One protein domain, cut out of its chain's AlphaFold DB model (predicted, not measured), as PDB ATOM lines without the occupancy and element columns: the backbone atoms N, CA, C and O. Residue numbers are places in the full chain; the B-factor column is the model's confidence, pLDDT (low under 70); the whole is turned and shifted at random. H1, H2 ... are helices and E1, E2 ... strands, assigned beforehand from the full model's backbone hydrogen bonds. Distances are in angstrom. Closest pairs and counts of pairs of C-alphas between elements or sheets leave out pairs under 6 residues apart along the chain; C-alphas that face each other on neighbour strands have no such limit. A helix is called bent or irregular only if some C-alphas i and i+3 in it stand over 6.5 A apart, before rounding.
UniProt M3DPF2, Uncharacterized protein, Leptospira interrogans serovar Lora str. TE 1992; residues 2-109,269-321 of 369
ATOM      1  N   ASN A   2     -50.588   7.086  27.441       72.12
ATOM      2  CA  ASN A   2     -51.814   7.721  27.961       72.12
ATOM      3  C   ASN A   2     -51.583   8.575  29.234       72.12
ATOM      4  O   ASN A   2     -52.033   9.711  29.326       72.12
ATOM      5  N   THR A   3     -50.771   8.079  30.173       75.62
ATOM      6  CA  THR A   3     -50.391   8.796  31.406       75.62
ATOM      7  C   THR A   3     -49.553  10.052  31.150       75.62
ATOM      8  O   THR A   3     -49.693  11.036  31.865       75.62
ATOM      9  N   TYR A   4     -48.689  10.046  30.131       79.81
ATOM     10  CA  TYR A   4     -47.872  11.213  29.772       79.81
ATOM     11  C   TYR A   4     -48.733  12.328  29.166       79.81
ATOM     12  O   TYR A   4     -48.622  13.482  29.568       79.81
ATOM     13  N   ILE A   5     -49.658  11.965  28.271       82.31
ATOM     14  CA  ILE A   5     -50.600  12.909  27.652       82.31
ATOM     15  C   ILE A   5     -51.483  13.574  28.715       82.31
ATOM     16  O   ILE A   5     -51.726  14.776  28.634       82.31
ATOM     17  N   LYS A   6     -51.922  12.827  29.738       82.00
ATOM     18  CA  LYS A   6     -52.663  13.392  30.875       82.00
ATOM     19  C   LYS A   6     -51.865  14.483  31.607       82.00
ATOM     20  O   LYS A   6     -52.392  15.575  31.793       82.00
ATOM     21  N   LYS A   7     -50.580  14.245  31.918       82.50
ATOM     22  CA  LYS A   7     -49.704  15.252  32.566       82.50
ATOM     23  C   LYS A   7     -49.560  16.504  31.736       82.50
ATOM     24  O   LYS A   7     -49.676  17.609  32.254       82.50
ATOM     25  N   LEU A   8     -49.322  16.305  30.445       84.94
ATOM     26  CA  LEU A   8     -49.172  17.397  29.506       84.94
ATOM     27  C   LEU A   8     -50.432  18.265  29.495       84.94
ATOM     28  O   LEU A   8     -50.332  19.468  29.685       84.94
ATOM     29  N   LYS A   9     -51.616  17.654  29.370       85.88
ATOM     30  CA  LYS A   9     -52.903  18.367  29.407       85.88
ATOM     31  C   LYS A   9     -53.175  19.076  30.733       85.88
ATOM     32  O   LYS A   9     -53.924  20.041  30.747       85.88
ATOM     33  N   HIS A  10     -52.584  18.606  31.824       83.94
ATOM     34  CA  HIS A  10     -52.802  19.163  33.153       83.94
ATOM     35  C   HIS A  10     -51.879  20.352  33.476       83.94
ATOM     36  O   HIS A  10     -52.322  21.333  34.066       83.94
ATOM     37  N   ILE A  11     -50.601  20.282  33.083       89.38
ATOM     38  CA  ILE A  11     -49.578  21.274  33.464       89.38
ATOM     39  C   ILE A  11     -49.328  22.286  32.346       89.38
ATOM     40  O   ILE A  11     -49.240  23.487  32.606       89.38
ATOM     41  N   LEU A  12     -49.223  21.823  31.097       91.00
ATOM     42  CA  LEU A  12     -48.780  22.661  29.984       91.00
ATOM     43  C   LEU A  12     -49.731  23.835  29.691       91.00
ATOM     44  O   LEU A  12     -49.218  24.936  29.514       91.00
ATOM     45  N   PRO A  13     -51.073  23.683  29.678       91.56
ATOM     46  CA  PRO A  13     -51.964  24.812  29.404       91.56
ATOM     47  C   PRO A  13     -51.824  25.941  30.424       91.56
ATOM     48  O   PRO A  13     -51.848  27.110  30.058       91.56
ATOM     49  N   ILE A  14     -51.629  25.591  31.696       92.00
ATOM     50  CA  ILE A  14     -51.512  26.565  32.785       92.00
ATOM     51  C   ILE A  14     -50.143  27.228  32.755       92.00
ATOM     52  O   ILE A  14     -50.056  28.443  32.891       92.00
ATOM     53  N   PHE A  15     -49.082  26.465  32.485       95.00
ATOM     54  CA  PHE A  15     -47.767  27.042  32.217       95.00
ATOM     55  C   PHE A  15     -47.814  28.043  31.050       95.00
ATOM     56  O   PHE A  15     -47.324  29.159  31.188       95.00
ATOM     57  N   LEU A  16     -48.439  27.677  29.926       95.50
ATOM     58  CA  LEU A  16     -48.561  28.558  28.760       95.50
ATOM     59  C   LEU A  16     -49.409  29.798  29.063       95.50
ATOM     60  O   LEU A  16     -49.052  30.892  28.632       95.50
ATOM     61  N   LEU A  17     -50.489  29.656  29.835       93.94
ATOM     62  CA  LEU A  17     -51.293  30.786  30.297       93.94
ATOM     63  C   LEU A  17     -50.457  31.752  31.145       93.94
ATOM     64  O   LEU A  17     -50.450  32.949  30.875       93.94
ATOM     65  N   ILE A  18     -49.715  31.233  32.131       95.75
ATOM     66  CA  ILE A  18     -48.808  32.021  32.977       95.75
ATOM     67  C   ILE A  18     -47.755  32.726  32.125       95.75
ATOM     68  O   ILE A  18     -47.496  33.913  32.324       95.75
ATOM     69  N   TYR A  19     -47.156  32.005  31.180       96.12
ATOM     70  CA  TYR A  19     -46.136  32.519  30.274       96.12
ATOM     71  C   TYR A  19     -46.655  33.710  29.459       96.12
ATOM     72  O   TYR A  19     -46.066  34.792  29.490       96.12
ATOM     73  N   VAL A  20     -47.796  33.537  28.784       95.62
ATOM     74  CA  VAL A  20     -48.421  34.584  27.962       95.62
ATOM     75  C   VAL A  20     -48.861  35.767  28.822       95.62
ATOM     76  O   VAL A  20     -48.630  36.913  28.441       95.62
ATOM     77  N   LEU A  21     -49.448  35.512  29.994       94.62
ATOM     78  CA  LEU A  21     -49.895  36.570  30.895       94.62
ATOM     79  C   LEU A  21     -48.721  37.423  31.387       94.62
ATOM     80  O   LEU A  21     -48.809  38.647  31.337       94.62
ATOM     81  N   ASN A  22     -47.617  36.798  31.813       95.75
ATOM     82  CA  ASN A  22     -46.415  37.528  32.222       95.75
ATOM     83  C   ASN A  22     -45.890  38.399  31.084       95.75
ATOM     84  O   ASN A  22     -45.630  39.573  31.310       95.75
ATOM     85  N   LEU A  23     -45.784  37.858  29.866       95.50
ATOM     86  CA  LEU A  23     -45.324  38.622  28.706       95.50
ATOM     87  C   LEU A  23     -46.204  39.841  28.432       95.50
ATOM     88  O   LEU A  23     -45.692  40.953  28.332       95.50
ATOM     89  N   ILE A  24     -47.521  39.647  28.329       95.00
ATOM     90  CA  ILE A  24     -48.454  40.728  27.992       95.00
ATOM     91  C   ILE A  24     -48.460  41.796  29.084       95.00
ATOM     92  O   ILE A  24     -48.342  42.980  28.774       95.00
ATOM     93  N   LEU A  25     -48.586  41.395  30.352       94.75
ATOM     94  CA  LEU A  25     -48.649  42.345  31.460       94.75
ATOM     95  C   LEU A  25     -47.341  43.117  31.606       94.75
ATOM     96  O   LEU A  25     -47.370  44.331  31.779       94.75
ATOM     97  N   PHE A  26     -46.203  42.438  31.503       95.44
ATOM     98  CA  PHE A  26     -44.897  43.055  31.679       95.44
ATOM     99  C   PHE A  26     -44.550  44.034  30.555       95.44
ATOM    100  O   PHE A  26     -44.246  45.200  30.817       95.44
ATOM    101  N   LEU A  27     -44.650  43.587  29.299       95.06
ATOM    102  CA  LEU A  27     -44.356  44.425  28.135       95.06
ATOM    103  C   LEU A  27     -45.385  45.551  28.002       95.06
ATOM    104  O   LEU A  27     -45.024  46.687  27.703       95.06
ATOM    105  N   GLY A  28     -46.658  45.254  28.280       94.19
ATOM    106  CA  GLY A  28     -47.732  46.240  28.306       94.19
ATOM    107  C   GLY A  28     -47.515  47.306  29.379       94.19
ATOM    108  O   GLY A  28     -47.672  48.489  29.088       94.19
ATOM    109  N   ALA A  29     -47.093  46.918  30.588       92.69
ATOM    110  CA  ALA A  29     -46.779  47.854  31.662       92.69
ATOM    111  C   ALA A  29     -45.594  48.750  31.296       92.69
ATOM    112  O   ALA A  29     -45.701  49.969  31.427       92.69
ATOM    113  N   ARG A  30     -44.494  48.186  30.777       92.12
ATOM    114  CA  ARG A  30     -43.358  49.008  30.337       92.12
ATOM    115  C   ARG A  30     -43.771  49.973  29.236       92.12
ATOM    116  O   ARG A  30     -43.507  51.171  29.339       92.12
ATOM    117  N   TRP A  31     -44.446  49.471  28.208       92.06
ATOM    118  CA  TRP A  31     -44.907  50.297  27.101       92.06
ATOM    119  C   TRP A  31     -45.821  51.429  27.578       92.06
ATOM    120  O   TRP A  31     -45.617  52.574  27.189       92.06
ATOM    121  N   LEU A  32     -46.785  51.143  28.456       91.81
ATOM    122  CA  LEU A  32     -47.744  52.132  28.940       91.81
ATOM    123  C   LEU A  32     -47.080  53.160  29.864       91.81
ATOM    124  O   LEU A  32     -47.166  54.358  29.604       91.81
ATOM    125  N   PHE A  33     -46.406  52.710  30.923       89.00
ATOM    126  CA  PHE A  33     -45.928  53.602  31.980       89.00
ATOM    127  C   PHE A  33     -44.614  54.312  31.655       89.00
ATOM    128  O   PHE A  33     -44.415  55.416  32.145       89.00
ATOM    129  N   THR A  34     -43.737  53.716  30.842       87.19
ATOM    130  CA  THR A  34     -42.402  54.288  30.569       87.19
ATOM    131  C   THR A  34     -42.279  54.849  29.157       87.19
ATOM    132  O   THR A  34     -41.779  55.951  28.992       87.19
ATOM    133  N   ILE A  35     -42.777  54.144  28.134       85.25
ATOM    134  CA  ILE A  35     -42.570  54.537  26.728       85.25
ATOM    135  C   ILE A  35     -43.666  55.489  26.239       85.25
ATOM    136  O   ILE A  35     -43.388  56.448  25.527       85.25
ATOM    137  N   ARG A  36     -44.935  55.203  26.556       86.19
ATOM    138  CA  ARG A  36     -46.079  55.938  25.999       86.19
ATOM    139  C   ARG A  36     -46.411  57.199  26.782       86.19
ATOM    140  O   ARG A  36     -46.699  58.216  26.158       86.19
ATOM    141  N   TYR A  37     -46.460  57.096  28.108       84.62
ATOM    142  CA  TYR A  37     -46.865  58.200  28.979       84.62
ATOM    143  C   TYR A  37     -45.723  58.769  29.826       84.62
ATOM    144  O   TYR A  37     -45.947  59.780  30.479       84.62
ATOM    145  N   GLU A  38     -44.542  58.136  29.830       83.62
ATOM    146  CA  GLU A  38     -43.361  58.586  30.592       83.62
ATOM    147  C   GLU A  38     -43.667  58.913  32.074       83.62
ATOM    148  O   GLU A  38     -43.090  59.819  32.664       83.62
ATOM    149  N   ILE A  39     -44.603  58.178  32.687       84.06
ATOM    150  CA  ILE A  39     -45.049  58.380  34.077       84.06
ATOM    151  C   ILE A  39     -43.979  57.900  35.060       84.06
ATOM    152  O   ILE A  39     -43.841  58.446  36.151       84.06
ATOM    153  N   LEU A  40     -43.261  56.838  34.689       84.44
ATOM    154  CA  LEU A  40     -42.259  56.191  35.525       84.44
ATOM    155  C   LEU A  40     -40.898  56.240  34.832       84.44
ATOM    156  O   LEU A  40     -40.728  55.644  33.770       84.44
ATOM    157  N   ASP A  41     -39.929  56.893  35.471       82.62
ATOM    158  CA  ASP A  41     -38.525  56.909  35.049       82.62
ATOM    159  C   ASP A  41     -37.705  55.969  35.946       82.62
ATOM    160  O   ASP A  41     -37.027  56.373  36.890       82.62
ATOM    161  N   ILE A  42     -37.889  54.668  35.724       85.06
ATOM    162  CA  ILE A  42     -37.254  53.601  36.509       85.06
ATOM    163  C   ILE A  42     -35.969  53.170  35.805       85.06
ATOM    164  O   ILE A  42     -35.953  53.046  34.580       85.06
ATOM    165  N   ASN A  43     -34.931  52.866  36.589       86.94
ATOM    166  CA  ASN A  43     -33.661  52.355  36.077       86.94
ATOM    167  C   ASN A  43     -33.867  51.146  35.139       86.94
ATOM    168  O   ASN A  43     -34.562  50.186  35.485       86.94
ATOM    169  N   GLU A  44     -33.239  51.199  33.966       88.25
ATOM    170  CA  GLU A  44     -33.223  50.141  32.951       88.25
ATOM    171  C   GLU A  44     -32.896  48.757  33.539       88.25
ATOM    172  O   GLU A  44     -33.578  47.786  33.223       88.25
ATOM    173  N   GLU A  45     -31.962  48.652  34.493       85.81
ATOM    174  CA  GLU A  45     -31.592  47.370  35.118       85.81
ATOM    175  C   GLU A  45     -32.757  46.689  35.853       85.81
ATOM    176  O   GLU A  45     -32.854  45.458  35.898       85.81
ATOM    177  N   ILE A  46     -33.675  47.474  36.421       88.69
ATOM    178  CA  ILE A  46     -34.859  46.938  37.100       88.69
ATOM    179  C   ILE A  46     -35.780  46.286  36.070       88.69
ATOM    180  O   ILE A  46     -36.304  45.191  36.299       88.69
ATOM    181  N   TRP A  47     -35.957  46.941  34.925       90.50
ATOM    182  CA  TRP A  47     -36.761  46.428  33.828       90.50
ATOM    183  C   TRP A  47     -36.089  45.297  33.057       90.50
ATOM    184  O   TRP A  47     -36.795  44.458  32.507       90.50
ATOM    185  N   ASP A  48     -34.767  45.264  32.996       89.94
ATOM    186  CA  ASP A  48     -34.041  44.298  32.180       89.94
ATOM    187  C   ASP A  48     -33.652  43.049  32.979       89.94
ATOM    188  O   ASP A  48     -33.584  41.962  32.410       89.94
ATOM    189  N   PHE A  49     -33.491  43.156  34.305       88.06
ATOM    190  CA  PHE A  49     -33.064  42.039  35.154       88.06
ATOM    191  C   PHE A  49     -33.980  41.775  36.347       88.06
ATOM    192  O   PHE A  49     -34.505  40.665  36.473       88.06
ATOM    193  N   ALA A  50     -34.200  42.759  37.223       89.31
ATOM    194  CA  ALA A  50     -34.860  42.505  38.508       89.31
ATOM    195  C   ALA A  50     -36.306  42.006  38.338       89.31
ATOM    196  O   ALA A  50     -36.688  40.973  38.894       89.31
ATOM    197  N   LEU A  51     -37.106  42.703  37.525       91.38
ATOM    198  CA  LEU A  51     -38.499  42.337  37.279       91.38
ATOM    199  C   LEU A  51     -38.630  41.016  36.501       91.38
ATOM    200  O   LEU A  51     -39.376  40.155  36.973       91.38
ATOM    201  N   PRO A  52     -37.898  40.770  35.391       94.94
ATOM    202  CA  PRO A  52     -37.910  39.469  34.721       94.94
ATOM    203  C   PRO A  52     -37.557  38.277  35.616       94.94
ATOM    204  O   PRO A  52     -38.044  37.173  35.372       94.94
ATOM    205  N   ILE A  53     -36.714  38.462  36.637       91.44
ATOM    206  CA  ILE A  53     -36.324  37.394  37.569       91.44
ATOM    207  C   ILE A  53     -37.408  37.148  38.620       91.44
ATOM    208  O   ILE A  53     -37.723  35.994  38.906       91.44
ATOM    209  N   ILE A  54     -37.973  38.206  39.207       90.00
ATOM    210  CA  ILE A  54     -38.882  38.097  40.359       90.00
ATOM    211  C   ILE A  54     -40.324  37.823  39.918       90.00
ATOM    212  O   ILE A  54     -40.986  36.951  40.481       90.00
ATOM    213  N   LEU A  55     -40.810  38.544  38.904       92.06
ATOM    214  CA  LEU A  55     -42.216  38.534  38.489       92.06
ATOM    215  C   LEU A  55     -42.754  37.126  38.162       92.06
ATOM    216  O   LEU A  55     -43.848  36.806  38.635       92.06
ATOM    217  N   PRO A  56     -42.018  36.245  37.447       95.25
ATOM    218  CA  PRO A  56     -42.542  34.932  37.076       95.25
ATOM    219  C   PRO A  56     -42.853  34.026  38.267       95.25
ATOM    220  O   PRO A  56     -43.730  33.166  38.166       95.25
ATOM    221  N   TRP A  57     -42.164  34.206  39.399       91.94
ATOM    222  CA  TRP A  57     -42.352  33.353  40.573       91.94
ATOM    223  C   TRP A  57     -43.743  33.485  41.180       91.94
ATOM    224  O   TRP A  57     -44.280  32.484  41.644       91.94
ATOM    225  N   ILE A  58     -44.355  34.669  41.134       88.81
ATOM    226  CA  ILE A  58     -45.665  34.917  41.751       88.81
ATOM    227  C   ILE A  58     -46.740  33.975  41.167       88.81
ATOM    228  O   ILE A  58     -47.261  33.134  41.902       88.81
ATOM    229  N   PRO A  59     -47.054  34.014  39.857       92.25
ATOM    230  CA  PRO A  59     -48.066  33.128  39.288       92.25
ATOM    231  C   PRO A  59     -47.627  31.657  39.241       92.25
ATOM    232  O   PRO A  59     -48.479  30.772  39.283       92.25
ATOM    233  N   ILE A  60     -46.320  31.362  39.197       92.75
ATOM    234  CA  ILE A  60     -45.830  29.977  39.301       92.75
ATOM    235  C   ILE A  60     -46.174  29.385  40.668       92.75
ATOM    236  O   ILE A  60     -46.699  28.273  40.735       92.75
ATOM    237  N   LEU A  61     -45.887  30.103  41.753       88.81
ATOM    238  CA  LEU A  61     -46.134  29.619  43.109       88.81
ATOM    239  C   LEU A  61     -47.629  29.494  43.406       88.81
ATOM    240  O   LEU A  61     -48.019  28.574  44.119       88.81
ATOM    241  N   ILE A  62     -48.458  30.365  42.827       85.88
ATOM    242  CA  ILE A  62     -49.905  30.344  43.045       85.88
ATOM    243  C   ILE A  62     -50.587  29.266  42.190       85.88
ATOM    244  O   ILE A  62     -51.273  28.410  42.738       85.88
ATOM    245  N   TRP A  63     -50.392  29.270  40.866       87.00
ATOM    246  CA  TRP A  63     -51.198  28.451  39.944       87.00
ATOM    247  C   TRP A  63     -50.488  27.199  39.426       87.00
ATOM    248  O   TRP A  63     -51.134  26.186  39.155       87.00
ATOM    249  N   LEU A  64     -49.162  27.241  39.257       89.12
ATOM    250  CA  LEU A  64     -48.418  26.113  38.686       89.12
ATOM    251  C   LEU A  64     -47.979  25.106  39.755       89.12
ATOM    252  O   LEU A  64     -48.018  23.897  39.524       89.12
ATOM    253  N   ARG A  65     -47.578  25.587  40.937       88.00
ATOM    254  CA  ARG A  65     -47.108  24.751  42.048       88.00
ATOM    255  C   ARG A  65     -48.150  23.721  42.510       88.00
ATOM    256  O   ARG A  65     -47.740  22.563  42.627       88.00
ATOM    257  N   PRO A  66     -49.444  24.052  42.715       83.88
ATOM    258  CA  PRO A  66     -50.448  23.057  43.108       83.88
ATOM    259  C   PRO A  66     -50.531  21.894  42.111       83.88
ATOM    260  O   PRO A  66     -50.471  20.730  42.495       83.88
ATOM    261  N   ARG A  67     -50.520  22.210  40.811       84.38
ATOM    262  CA  ARG A  67     -50.603  21.233  39.710       84.38
ATOM    263  C   ARG A  67     -49.366  20.349  39.605       84.38
ATOM    264  O   ARG A  67     -49.454  19.150  39.345       84.38
ATOM    265  N   ILE A  68     -48.186  20.926  39.833       86.19
ATOM    266  CA  ILE A  68     -46.933  20.163  39.881       86.19
ATOM    267  C   ILE A  68     -46.899  19.241  41.115       86.19
ATOM    268  O   ILE A  68     -46.346  18.145  41.028       86.19
ATOM    269  N   GLY A  69     -47.496  19.642  42.242       76.88
ATOM    270  CA  GLY A  69     -47.513  18.873  43.496       76.88
ATOM    271  C   GLY A  69     -48.165  17.487  43.396       76.88
ATOM    272  O   GLY A  69     -47.855  16.593  44.183       76.88
ATOM    273  N   ILE A  70     -49.001  17.276  42.378       78.19
ATOM    274  CA  ILE A  70     -49.698  16.011  42.092       78.19
ATOM    275  C   ILE A  70     -48.760  14.981  41.428       78.19
ATOM    276  O   ILE A  70     -49.035  13.774  41.389       78.19
ATOM    277  N   LEU A  71     -47.608  15.428  40.916       77.19
ATOM    278  CA  LEU A  71     -46.597  14.553  40.337       77.19
ATOM    279  C   LEU A  71     -45.780  13.855  41.432       77.19
ATOM    280  O   LEU A  71     -45.149  14.484  42.277       77.19
ATOM    281  N   ARG A  72     -45.705  12.527  41.356       70.12
ATOM    282  CA  ARG A  72     -44.815  11.697  42.167       70.12
ATOM    283  C   ARG A  72     -43.578  11.348  41.359       70.12
ATOM    284  O   ARG A  72     -43.662  10.719  40.311       70.12
ATOM    285  N   PHE A  73     -42.415  11.726  41.849       69.81
ATOM    286  CA  PHE A  73     -41.148  11.352  41.235       69.81
ATOM    287  C   PHE A  73     -40.617  10.064  41.874       69.81
ATOM    288  O   PHE A  73     -40.991   9.715  42.993       69.81
ATOM    289  N   LYS A  74     -39.777   9.321  41.143       61.84
ATOM    290  CA  LYS A  74     -39.337   7.961  41.517       61.84
ATOM    291  C   LYS A  74     -38.695   7.880  42.911       61.84
ATOM    292  O   LYS A  74     -38.745   6.825  43.531       61.84
ATOM    293  N   ASN A  75     -38.110   8.976  43.388       62.16
ATOM    294  CA  ASN A  75     -37.509   9.072  44.711       62.16
ATOM    295  C   ASN A  75     -38.328  10.033  45.585       62.16
ATOM    296  O   ASN A  75     -38.615  11.155  45.162       62.16
ATOM    297  N   GLU A  76     -38.684   9.607  46.794       54.47
ATOM    298  CA  GLU A  76     -39.531  10.364  47.731       54.47
ATOM    299  C   GLU A  76     -38.858  11.673  48.188       54.47
ATOM    300  O   GLU A  76     -39.530  12.662  48.455       54.47
ATOM    301  N   TYR A  77     -37.520  11.719  48.124       56.81
ATOM    302  CA  TYR A  77     -36.686  12.901  48.378       56.81
ATOM    303  C   TYR A  77     -36.310  13.702  47.120       56.81
ATOM    304  O   TYR A  77     -35.424  14.560  47.162       56.81
ATOM    305  N   SER A  78     -36.899  13.410  45.959       67.00
ATOM    306  CA  SER A  78     -36.492  14.100  44.730       67.00
ATOM    307  C   SER A  78     -37.031  15.528  44.658       67.00
ATOM    308  O   SER A  78     -38.222  15.796  44.793       67.00
ATOM    309  N   LYS A  79     -36.139  16.457  44.312       78.31
ATOM    310  CA  LYS A  79     -36.444  17.874  44.060       78.31
ATOM    311  C   LYS A  79     -37.143  18.114  42.706       78.31
ATOM    312  O   LYS A  79     -37.126  19.225  42.189       78.31
ATOM    313  N   GLY A  80     -37.762  17.086  42.117       81.12
ATOM    314  CA  GLY A  80     -38.411  17.135  40.800       81.12
ATOM    315  C   GLY A  80     -39.466  18.242  40.653       81.12
ATOM    316  O   GLY A  80     -39.384  19.008  39.691       81.12
ATOM    317  N   PRO A  81     -40.402  18.403  41.613       84.25
ATOM    318  CA  PRO A  81     -41.385  19.486  41.592       84.25
ATOM    319  C   PRO A  81     -40.747  20.878  41.578       84.25
ATOM    320  O   PRO A  81     -41.213  21.774  40.878       84.25
ATOM    321  N   PHE A  82     -39.658  21.049  42.331       85.88
ATOM    322  CA  PHE A  82     -38.912  22.301  42.380       85.88
ATOM    323  C   PHE A  82     -38.190  22.576  41.057       85.88
ATOM    324  O   PHE A  82     -38.262  23.691  40.555       85.88
ATOM    325  N   TYR A  83     -37.556  21.573  40.442       88.19
ATOM    326  CA  TYR A  83     -36.902  21.753  39.142       88.19
ATOM    327  C   TYR A  83     -37.885  22.141  38.032       88.19
ATOM    328  O   TYR A  83     -37.550  22.979  37.200       88.19
ATOM    329  N   LEU A  84     -39.106  21.595  38.042       90.38
ATOM    330  CA  LEU A  84     -40.153  22.014  37.105       90.38
ATOM    331  C   LEU A  84     -40.553  23.483  37.305       90.38
ATOM    332  O   LEU A  84     -40.692  24.207  36.322       90.38
ATOM    333  N   GLN A  85     -40.691  23.940  38.555       93.31
ATOM    334  CA  GLN A  85     -40.954  25.353  38.860       93.31
ATOM    335  C   GLN A  85     -39.788  26.245  38.423       93.31
ATOM    336  O   GLN A  85     -40.008  27.243  37.746       93.31
ATOM    337  N   LEU A  86     -38.552  25.848  38.738       93.12
ATOM    338  CA  LEU A  86     -37.343  26.592  38.391       93.12
ATOM    339  C   LEU A  86     -37.183  26.747  36.876       93.12
ATOM    340  O   LEU A  86     -36.931  27.846  36.399       93.12
ATOM    341  N   ILE A  87     -37.361  25.672  36.108       94.25
ATOM    342  CA  ILE A  87     -37.261  25.730  34.642       94.25
ATOM    343  C   ILE A  87     -38.406  26.543  34.045       94.25
ATOM    344  O   ILE A  87     -38.179  27.290  33.095       94.25
ATOM    345  N   SER A  88     -39.607  26.463  34.623       95.62
ATOM    346  CA  SER A  88     -40.724  27.321  34.218       95.62
ATOM    347  C   SER A  88     -40.391  28.800  34.439       95.62
ATOM    348  O   SER A  88     -40.569  29.602  33.526       95.62
ATOM    349  N   ALA A  89     -39.844  29.143  35.611       96.44
ATOM    350  CA  ALA A  89     -39.430  30.501  35.947       96.44
ATOM    351  C   ALA A  89     -38.328  30.990  35.003       96.44
ATOM    352  O   ALA A  89     -38.507  32.014  34.359       96.44
ATOM    353  N   LEU A  90     -37.254  30.212  34.823       95.38
ATOM    354  CA  LEU A  90     -36.149  30.545  33.916       95.38
ATOM    355  C   LEU A  90     -36.616  30.744  32.471       95.38
ATOM    356  O   LEU A  90     -36.179  31.682  31.810       95.38
ATOM    357  N   THR A  91     -37.528  29.897  31.984       96.19
ATOM    358  CA  THR A  91     -38.079  30.018  30.624       96.19
ATOM    359  C   THR A  91     -38.809  31.348  30.444       96.19
ATOM    360  O   THR A  91     -38.610  32.030  29.435       96.19
ATOM    361  N   ILE A  92     -39.631  31.738  31.425       97.06
ATOM    362  CA  ILE A  92     -40.330  33.027  31.409       97.06
ATOM    363  C   ILE A  92     -39.317  34.169  31.551       97.06
ATOM    364  O   ILE A  92     -39.340  35.073  30.728       97.06
ATOM    365  N   THR A  93     -38.394  34.114  32.516       96.25
ATOM    366  CA  THR A  93     -37.370  35.144  32.756       96.25
ATOM    367  C   THR A  93     -36.571  35.458  31.498       96.25
ATOM    368  O   THR A  93     -36.534  36.611  31.077       96.25
ATOM    369  N   VAL A  94     -35.988  34.444  30.848       94.44
ATOM    370  CA  VAL A  94     -35.197  34.649  29.623       94.44
ATOM    371  C   VAL A  94     -36.074  35.214  28.503       94.44
ATOM    372  O   VAL A  94     -35.662  36.129  27.794       94.44
ATOM    373  N   SER A  95     -37.310  34.726  28.368       95.38
ATOM    374  CA  SER A  95     -38.244  35.245  27.364       95.38
ATOM    375  C   SER A  95     -38.613  36.708  27.611       95.38
ATOM    376  O   SER A  95     -38.694  37.478  26.655       95.38
ATOM    377  N   LEU A  96     -38.810  37.108  28.871       95.81
ATOM    378  CA  LEU A  96     -39.070  38.495  29.253       95.81
ATOM    379  C   LEU A  96     -37.857  39.376  28.947       95.81
ATOM    380  O   LEU A  96     -38.040  40.401  28.304       95.81
ATOM    381  N   MET A  97     -36.641  38.956  29.310       94.06
ATOM    382  CA  MET A  97     -35.399  39.693  29.021       94.06
ATOM    383  C   MET A  97     -35.226  39.964  27.518       94.06
ATOM    384  O   MET A  97     -35.004  41.100  27.100       94.06
ATOM    385  N   VAL A  98     -35.398  38.935  26.681       92.25
ATOM    386  CA  VAL A  98     -35.263  39.076  25.222       92.25
ATOM    387  C   VAL A  98     -36.387  39.933  24.632       92.25
ATOM    388  O   VAL A  98     -36.125  40.833  23.832       92.25
ATOM    389  N   SER A  99     -37.638  39.693  25.036       93.31
ATOM    390  CA  SER A  99     -38.795  40.442  24.513       93.31
ATOM    391  C   SER A  99     -38.750  41.912  24.901       93.31
ATOM    392  O   SER A  99     -39.150  42.773  24.124       93.31
ATOM    393  N   GLN A 100     -38.248  42.197  26.097       92.19
ATOM    394  CA  GLN A 100     -38.053  43.543  26.594       92.19
ATOM    395  C   GLN A 100     -37.025  44.300  25.763       92.19
ATOM    396  O   GLN A 100     -37.319  45.388  25.276       92.19
ATOM    397  N   SER A 101     -35.847  43.702  25.550       89.62
ATOM    398  CA  SER A 101     -34.805  44.287  24.703       89.62
ATOM    399  C   SER A 101     -35.315  44.554  23.285       89.62
ATOM    400  O   SER A 101     -34.961  45.560  22.668       89.62
ATOM    401  N   TYR A 102     -36.171  43.676  22.754       91.50
ATOM    402  CA  TYR A 102     -36.853  43.919  21.486       91.50
ATOM    403  C   TYR A 102     -37.833  45.096  21.580       91.50
ATOM    404  O   TYR A 102     -37.788  45.986  20.739       91.50
ATOM    405  N   LEU A 103     -38.696  45.145  22.600       91.25
ATOM    406  CA  LEU A 103     -39.683  46.214  22.774       91.25
ATOM    407  C   LEU A 103     -39.019  47.596  22.847       91.25
ATOM    408  O   LEU A 103     -39.465  48.516  22.166       91.25
ATOM    409  N   THR A 104     -37.965  47.744  23.647       87.25
ATOM    410  CA  THR A 104     -37.280  49.029  23.862       87.25
ATOM    411  C   THR A 104     -36.647  49.549  22.587       87.25
ATOM    412  O   THR A 104     -36.863  50.695  22.194       87.25
ATOM    413  N   THR A 105     -35.927  48.680  21.886       86.75
ATOM    414  CA  THR A 105     -35.262  49.042  20.637       86.75
ATOM    415  C   THR A 105     -36.255  49.216  19.488       86.75
ATOM    416  O   THR A 105     -36.127  50.170  18.724       86.75
ATOM    417  N   ALA A 106     -37.302  48.390  19.380       87.88
ATOM    418  CA  ALA A 106     -38.354  48.536  18.370       87.88
ATOM    419  C   ALA A 106     -39.182  49.815  18.541       87.88
ATOM    420  O   ALA A 106     -39.459  50.494  17.553       87.88
ATOM    421  N   MET A 107     -39.551  50.165  19.777       88.00
ATOM    422  CA  MET A 107     -40.321  51.381  20.069       88.00
ATOM    423  C   MET A 107     -39.453  52.643  20.096       88.00
ATOM    424  O   MET A 107     -39.985  53.752  20.015       88.00
ATOM    425  N   GLY A 108     -38.130  52.492  20.189       85.81
ATOM    426  CA  GLY A 108     -37.190  53.598  20.113       85.81
ATOM    427  C   GLY A 108     -37.239  54.275  18.744       85.81
ATOM    428  O   GLY A 108     -36.819  53.705  17.731       85.81
ATOM    429  N   LYS A 109     -37.756  55.503  18.727       87.94
ATOM    430  CA  LYS A 109     -37.812  56.359  17.539       87.94
ATOM    431  C   LYS A 109     -36.444  56.960  17.239       87.94
ATOM    432  O   LYS A 109     -35.718  57.303  18.173       87.94
ATOM    433  N   ASN A 269     -32.136  39.289  14.689       85.44
ATOM    434  CA  ASN A 269     -32.119  38.041  15.458       85.44
ATOM    435  C   ASN A 269     -32.818  38.044  16.836       85.44
ATOM    436  O   ASN A 269     -33.038  36.961  17.376       85.44
ATOM    437  N   LYS A 270     -33.255  39.180  17.401       86.62
ATOM    438  CA  LYS A 270     -33.908  39.216  18.731       86.62
ATOM    439  C   LYS A 270     -35.184  38.370  18.795       86.62
ATOM    440  O   LYS A 270     -35.388  37.617  19.743       86.62
ATOM    441  N   ILE A 271     -36.013  38.427  17.750       87.56
ATOM    442  CA  ILE A 271     -37.225  37.597  17.642       87.56
ATOM    443  C   ILE A 271     -36.861  36.107  17.547       87.56
ATOM    444  O   ILE A 271     -37.512  35.265  18.166       87.56
ATOM    445  N   ALA A 272     -35.803  35.767  16.805       90.69
ATOM    446  CA  ALA A 272     -35.338  34.387  16.694       90.69
ATOM    447  C   ALA A 272     -34.859  33.855  18.056       90.69
ATOM    448  O   ALA A 272     -35.245  32.757  18.454       90.69
ATOM    449  N   TRP A 273     -34.109  34.665  18.810       88.69
ATOM    450  CA  TRP A 273     -33.690  34.349  20.177       88.69
ATOM    451  C   TRP A 273     -34.867  34.147  21.129       88.69
ATOM    452  O   TRP A 273     -34.819  33.240  21.957       88.69
ATOM    453  N   PHE A 274     -35.939  34.927  20.984       90.62
ATOM    454  CA  PHE A 274     -37.158  34.745  21.771       90.62
ATOM    455  C   PHE A 274     -37.772  33.356  21.542       90.62
ATOM    456  O   PHE A 274     -37.976  32.601  22.497       90.62
ATOM    457  N   PHE A 275     -38.010  32.982  20.281       91.38
ATOM    458  CA  PHE A 275     -38.575  31.669  19.957       91.38
ATOM    459  C   PHE A 275     -37.635  30.523  20.338       91.38
ATOM    460  O   PHE A 275     -38.103  29.482  20.800       91.38
ATOM    461  N   LEU A 276     -36.323  30.716  20.190       90.50
ATOM    462  CA  LEU A 276     -35.324  29.729  20.583       90.50
ATOM    463  C   LEU A 276     -35.320  29.510  22.103       90.50
ATOM    464  O   LEU A 276     -35.380  28.366  22.550       90.50
ATOM    465  N   ALA A 277     -35.312  30.583  22.898       90.69
ATOM    466  CA  ALA A 277     -35.351  30.507  24.357       90.69
ATOM    467  C   ALA A 277     -36.629  29.820  24.857       90.69
ATOM    468  O   ALA A 277     -36.565  28.911  25.691       90.69
ATOM    469  N   PHE A 278     -37.782  30.199  24.300       93.69
ATOM    470  CA  PHE A 278     -39.056  29.552  24.598       93.69
ATOM    471  C   PHE A 278     -39.041  28.063  24.226       93.69
ATOM    472  O   PHE A 278     -39.391  27.216  25.048       93.69
ATOM    473  N   GLY A 279     -38.597  27.732  23.009       93.50
ATOM    474  CA  GLY A 279     -38.552  26.361  22.508       93.50
ATOM    475  C   GLY A 279     -37.653  25.452  23.344       93.50
ATOM    476  O   GLY A 279     -38.062  24.346  23.699       93.50
ATOM    477  N   ILE A 280     -36.463  25.930  23.720       93.25
ATOM    478  CA  ILE A 280     -35.538  25.204  24.602       93.25
ATOM    479  C   ILE A 280     -36.175  24.988  25.978       93.25
ATOM    480  O   ILE A 280     -36.204  23.857  26.467       93.25
ATOM    481  N   GLY A 281     -36.720  26.041  26.591       92.81
ATOM    482  CA  GLY A 281     -37.325  25.965  27.919       92.81
ATOM    483  C   GLY A 281     -38.499  24.986  27.986       92.81
ATOM    484  O   GLY A 281     -38.533  24.096  28.842       92.81
ATOM    485  N   VAL A 282     -39.416  25.071  27.015       94.44
ATOM    486  CA  VAL A 282     -40.525  24.117  26.870       94.44
ATOM    487  C   VAL A 282     -40.000  22.706  26.613       94.44
ATOM    488  O   VAL A 282     -40.467  21.766  27.249       94.44
ATOM    489  N   GLY A 283     -39.004  22.539  25.739       93.94
ATOM    490  CA  GLY A 283     -38.394  21.240  25.451       93.94
ATOM    491  C   GLY A 283     -37.850  20.551  26.706       93.94
ATOM    492  O   GLY A 283     -38.164  19.386  26.958       93.94
ATOM    493  N   ILE A 284     -37.108  21.280  27.544       92.50
ATOM    494  CA  ILE A 284     -36.590  20.763  28.819       92.50
ATOM    495  C   ILE A 284     -37.745  20.379  29.757       92.50
ATOM    496  O   ILE A 284     -37.720  19.305  30.364       92.50
ATOM    497  N   LEU A 285     -38.780  21.219  29.857       91.12
ATOM    498  CA  LEU A 285     -39.958  20.950  30.683       91.12
ATOM    499  C   LEU A 285     -40.671  19.661  30.236       91.12
ATOM    500  O   LEU A 285     -40.996  18.808  31.068       91.12
ATOM    501  N   LEU A 286     -40.848  19.467  28.926       91.31
ATOM    502  CA  LEU A 286     -41.441  18.260  28.343       91.31
ATOM    503  C   LEU A 286     -40.642  16.997  28.676       91.31
ATOM    504  O   LEU A 286     -41.248  15.978  29.024       91.31
ATOM    505  N   VAL A 287     -39.310  17.070  28.602       89.00
ATOM    506  CA  VAL A 287     -38.401  15.967  28.945       89.00
ATOM    507  C   VAL A 287     -38.490  15.633  30.434       89.00
ATOM    508  O   VAL A 287     -38.668  14.469  30.791       89.00
ATOM    509  N   LEU A 288     -38.461  16.630  31.324       85.56
ATOM    510  CA  LEU A 288     -38.584  16.393  32.767       85.56
ATOM    511  C   LEU A 288     -39.913  15.740  33.156       85.56
ATOM    512  O   LEU A 288     -39.945  14.871  34.031       85.56
ATOM    513  N   MET A 289     -41.008  16.095  32.482       84.94
ATOM    514  CA  MET A 289     -42.307  15.457  32.710       84.94
ATOM    515  C   MET A 289     -42.347  13.974  32.300       84.94
ATOM    516  O   MET A 289     -43.200  13.232  32.802       84.94
ATOM    517  N   MET A 290     -41.443  13.505  31.428       84.25
ATOM    518  CA  MET A 290     -41.345  12.077  31.090       84.25
ATOM    519  C   MET A 290     -40.879  11.241  32.287       84.25
ATOM    520  O   MET A 290     -41.307  10.099  32.431       84.25
ATOM    521  N   PHE A 291     -40.063  11.820  33.175       79.06
ATOM    522  CA  PHE A 291     -39.469  11.128  34.324       79.06
ATOM    523  C   PHE A 291     -40.319  11.164  35.603       79.06
ATOM    524  O   PHE A 291     -39.953  10.544  36.605       79.06
ATOM    525  N   SER A 292     -41.448  11.874  35.601       77.25
ATOM    526  CA  SER A 292     -42.392  11.873  36.725       77.25
ATOM    527  C   SER A 292     -43.401  10.716  36.622       77.25
ATOM    528  O   SER A 292     -43.508  10.051  35.593       77.25
ATOM    529  N   SER A 293     -44.221  10.511  37.644       67.62
ATOM    530  CA  SER A 293     -45.403   9.631  37.675       67.62
ATOM    531  C   SER A 293     -46.578  10.401  38.296       67.62
ATOM    532  O   SER A 293     -46.366  11.439  38.912       67.62
ATOM    533  N   TYR A 294     -47.823   9.948  38.128       62.66
ATOM    534  CA  TYR A 294     -48.971  10.534  38.843       62.66
ATOM    535  C   TYR A 294     -49.115   9.926  40.238       62.66
ATOM    536  O   TYR A 294     -48.824   8.743  40.419       62.66
ATOM    537  N   LYS A 295     -49.565  10.727  41.212       58.06
ATOM    538  CA  LYS A 295     -49.807  10.273  42.585       58.06
ATOM    539  C   LYS A 295     -51.236   9.738  42.813       58.06
ATOM    540  O   LYS A 295     -51.396   8.947  43.735       58.06
ATOM    541  N   VAL A 296     -52.238  10.127  42.006       58.47
ATOM    542  CA  VAL A 296     -53.669   9.990  42.374       58.47
ATOM    543  C   VAL A 296     -54.611   9.753  41.164       58.47
ATOM    544  O   VAL A 296     -54.197   9.978  40.023       58.47
ATOM    545  N   SER A 297     -55.841   9.258  41.395       57.69
ATOM    546  CA  SER A 297     -56.896   9.023  40.384       57.69
ATOM    547  C   SER A 297     -57.597  10.317  39.917       57.69
ATOM    548  O   SER A 297     -57.550  11.335  40.602       57.69
ATOM    549  N   ASP A 298     -58.249  10.299  38.743       60.34
ATOM    550  CA  ASP A 298     -58.773  11.505  38.062       60.34
ATOM    551  C   ASP A 298     -59.771  12.338  38.908       60.34
ATOM    552  O   ASP A 298     -59.793  13.559  38.777       60.34
ATOM    553  N   SER A 299     -60.569  11.720  39.792       55.56
ATOM    554  CA  SER A 299     -61.534  12.426  40.663       55.56
ATOM    555  C   SER A 299     -60.899  13.067  41.896       55.56
ATOM    556  O   SER A 299     -61.415  14.043  42.425       55.56
ATOM    557  N   GLU A 300     -59.780  12.523  42.362       60.81
ATOM    558  CA  GLU A 300     -59.046  13.040  43.520       60.81
ATOM    559  C   GLU A 300     -58.084  14.170  43.116       60.81
ATOM    560  O   GLU A 300     -57.736  14.996  43.954       60.81
ATOM    561  N   ILE A 301     -57.696  14.243  41.834       64.50
ATOM    562  CA  ILE A 301     -56.886  15.335  41.271       64.50
ATOM    563  C   ILE A 301     -57.608  16.680  41.415       64.50
ATOM    564  O   ILE A 301     -56.996  17.633  41.883       64.50
ATOM    565  N   LEU A 302     -58.897  16.748  41.059       62.12
ATOM    566  CA  LEU A 302     -59.661  18.002  41.084       62.12
ATOM    567  C   LEU A 302     -59.875  18.513  42.520       62.12
ATOM    568  O   LEU A 302     -59.680  19.690  42.799       62.12
ATOM    569  N   SER A 303     -60.214  17.610  43.446       61.84
ATOM    570  CA  SER A 303     -60.407  17.954  44.861       61.84
ATOM    571  C   SER A 303     -59.099  18.367  45.538       61.84
ATOM    572  O   SER A 303     -59.091  19.311  46.323       61.84
ATOM    573  N   GLN A 304     -57.979  17.704  45.214       64.31
ATOM    574  CA  GLN A 304     -56.670  18.146  45.695       64.31
ATOM    575  C   GLN A 304     -56.262  19.489  45.097       64.31
ATOM    576  O   GLN A 304     -55.638  20.262  45.808       64.31
ATOM    577  N   GLU A 305     -56.576  19.802  43.838       62.97
ATOM    578  CA  GLU A 305     -56.239  21.105  43.246       62.97
ATOM    579  C   GLU A 305     -56.870  22.268  44.017       62.97
ATOM    580  O   GLU A 305     -56.136  23.161  44.439       62.97
ATOM    581  N   ASP A 306     -58.185  22.226  44.254       63.75
ATOM    582  CA  ASP A 306     -58.903  23.294  44.963       63.75
ATOM    583  C   ASP A 306     -58.414  23.447  46.412       63.75
ATOM    584  O   ASP A 306     -58.238  24.567  46.906       63.75
ATOM    585  N   GLU A 307     -58.147  22.332  47.099       62.72
ATOM    586  CA  GLU A 307     -57.584  22.358  48.452       62.72
ATOM    587  C   GLU A 307     -56.151  22.905  48.462       62.72
ATOM    588  O   GLU A 307     -55.836  23.775  49.270       62.72
ATOM    589  N   THR A 308     -55.297  22.468  47.531       64.06
ATOM    590  CA  THR A 308     -53.875  22.851  47.491       64.06
ATOM    591  C   THR A 308     -53.670  24.279  46.978       64.06
ATOM    592  O   THR A 308     -52.736  24.949  47.411       64.06
ATOM    593  N   GLU A 309     -54.512  24.780  46.068       63.47
ATOM    594  CA  GLU A 309     -54.487  26.181  45.622       63.47
ATOM    595  C   GLU A 309     -54.907  27.118  46.757       63.47
ATOM    596  O   GLU A 309     -54.235  28.121  47.020       63.47
ATOM    597  N   LYS A 310     -55.971  26.759  47.483       66.06
ATOM    598  CA  LYS A 310     -56.437  27.522  48.641       66.06
ATOM    599  C   LYS A 310     -55.414  27.520  49.778       66.06
ATOM    600  O   LYS A 310     -55.185  28.580  50.361       66.06
ATOM    601  N   ASP A 311     -54.777  26.381  50.056       68.75
ATOM    602  CA  ASP A 311     -53.679  26.295  51.030       68.75
ATOM    603  C   ASP A 311     -52.451  27.081  50.563       68.75
ATOM    604  O   ASP A 311     -51.908  27.863  51.327       68.75
ATOM    605  N   SER A 312     -52.058  26.981  49.290       63.59
ATOM    606  CA  SER A 312     -50.926  27.732  48.726       63.59
ATOM    607  C   SER A 312     -51.102  29.250  48.853       63.59
ATOM    608  O   SER A 312     -50.187  29.960  49.280       63.59
ATOM    609  N   LEU A 313     -52.291  29.757  48.510       67.25
ATOM    610  CA  LEU A 313     -52.631  31.171  48.660       67.25
ATOM    611  C   LEU A 313     -52.623  31.595  50.128       67.25
ATOM    612  O   LEU A 313     -52.097  32.661  50.458       67.25
ATOM    613  N   ARG A 314     -53.194  30.765  51.005       70.50
ATOM    614  CA  ARG A 314     -53.230  31.016  52.443       70.50
ATOM    615  C   ARG A 314     -51.830  31.027  53.047       70.50
ATOM    616  O   ARG A 314     -51.522  31.977  53.755       70.50
ATOM    617  N   ASP A 315     -50.993  30.052  52.724       69.56
ATOM    618  CA  ASP A 315     -49.603  29.962  53.170       69.56
ATOM    619  C   ASP A 315     -48.823  31.208  52.742       69.56
ATOM    620  O   ASP A 315     -48.166  31.852  53.558       69.56
ATOM    621  N   MET A 316     -48.932  31.610  51.469       69.25
ATOM    622  CA  MET A 316     -48.243  32.799  50.960       69.25
ATOM    623  C   MET A 316     -48.713  34.086  51.663       69.25
ATOM    624  O   MET A 316     -47.894  34.946  51.992       69.25
ATOM    625  N   LEU A 317     -50.018  34.216  51.927       71.62
ATOM    626  CA  LEU A 317     -50.596  35.341  52.670       71.62
ATOM    627  C   LEU A 317     -50.231  35.314  54.162       71.62
ATOM    628  O   LEU A 317     -50.007  36.374  54.745       71.62
ATOM    629  N   GLU A 318     -50.132  34.137  54.779       75.50
ATOM    630  CA  GLU A 318     -49.678  33.972  56.165       75.50
ATOM    631  C   GLU A 318     -48.210  34.397  56.325       75.50
ATOM    632  O   GLU A 318     -47.862  35.002  57.337       75.50
ATOM    633  N   TYR A 319     -47.358  34.210  55.311       73.38
ATOM    634  CA  TYR A 319     -45.999  34.765  55.331       73.38
ATOM    635  C   TYR A 319     -45.952  36.293  55.184       73.38
ATOM    636  O   TYR A 319     -45.023  36.913  55.695       73.38
ATOM    637  N   LEU A 320     -46.939  36.925  54.543       76.06
ATOM    638  CA  LEU A 320     -47.017  38.391  54.423       76.06
ATOM    639  C   LEU A 320     -47.686  39.052  55.638       76.06
ATOM    640  O   LEU A 320     -47.414  40.209  55.954       76.06
ATOM    641  N   LEU A 321     -48.559  38.341  56.350       77.81
ATOM    642  CA  LEU A 321     -49.251  38.860  57.526       77.81
ATOM    643  C   LEU A 321     -48.491  38.468  58.801       77.81
ATOM    644  O   LEU A 321     -48.359  37.283  59.087       77.81
TER     645      LEU A 321
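What this domain is: This is residues 2 to 109 and 269 to 321 of the 369 residues of an uncharacterized protein of Leptospira interrogans serovar Lora str. TE 1992 (UniProt M3DPF2). Long helices run lengthwise side by side, H4 between H1b and H5, with the shorter H2 and H3 following one another along H4. A small sheet of two strands, E1 and E2, sits at one end, and from there H6 folds back slantwise over H3. The printed part has 161 residues with six named helices and two named strands, in the order H1 H2 H3 E1 H4 H5 E2 H6; the sheet is antiparallel and the class is mostly helix. The whole is compact, with a radius of gyration of the C-alphas of 17.7 A and spans of 56 by 41 by 25 A.

Where its parts are: E1 is residues 71 to 73, 6.4 A long, and E2 is residues 292 to 294, 7.0 A. H1, residues 2 to 36, was assigned as one helix by its hydrogen bonds but is bent: C-alphas 10 and 13 are 6.8 A apart. Its arms are H1a, residues 2 to 10, from C-alpha 2 at (-51.814, 7.721, 27.961), and H1b, residues 13 to 36, 31.9 A. H2, residues 44 to 54, 15.2 A, is irregular, with C-alphas 48 and 51 7.1 A apart. H3 is residues 57 to 69, 15.6 A. H4, residues 80 to 107, is 40.1 A long and ends at C-alpha 107 at (-40.321, 51.381, 20.069). H5 is residues 270 to 290, 30.7 A. H6, residues 298 to 320, 33.6 A, ends at C-alpha 320 at (-47.017, 38.391, 54.423).

How they stand to each other: E1 and E2 are antiparallel neighbours; N 72 and O 293 are within hydrogen-bond range at 2.8 A, as are N 293 and O 72 at 2.7 A. H4 is the hub and touches four helices. It touches H5 at a shallow tilt of 9 degrees, opposite ways, closest at the C-alphas of Thr 91 and Gly 281, 4.9 A. With residues 89 to 101 alone it touches H2, closest at the C-alphas of Pro 52 and Thr 93, 4.8 A. H1b, H3 and H4 form an up-and-down bundle, each running against the one before it; the closest C-alphas of H1b and H4, Tyr 19 and Ile 92, are 5.9 A apart. H6 touches H3 with residues 305 to 313 alone, closest at the C-alphas of Pro 66 and Thr 308, 5.6 A. H1b and H5 are apart. Every O i to N i+4 pair is within hydrogen-bond range in H1a, H4 and H5, against 19 of 20 in H1b, 5 of 7 in H2, 6 of 9 in H3 and 17 of 19 in H6.

The domain as a whole: The two C-alphas farthest apart, those of Lys 109 and Ser 297, are 55.9 A apart. Residues 110 to 268 are not printed, and C-alphas 109 and 269 are 19.3 A apart across this cut. Of the links that are printed whole, none is long. The pLDDT is under 70 at residues 73 to 78, 293 to 313 and 315 to 316.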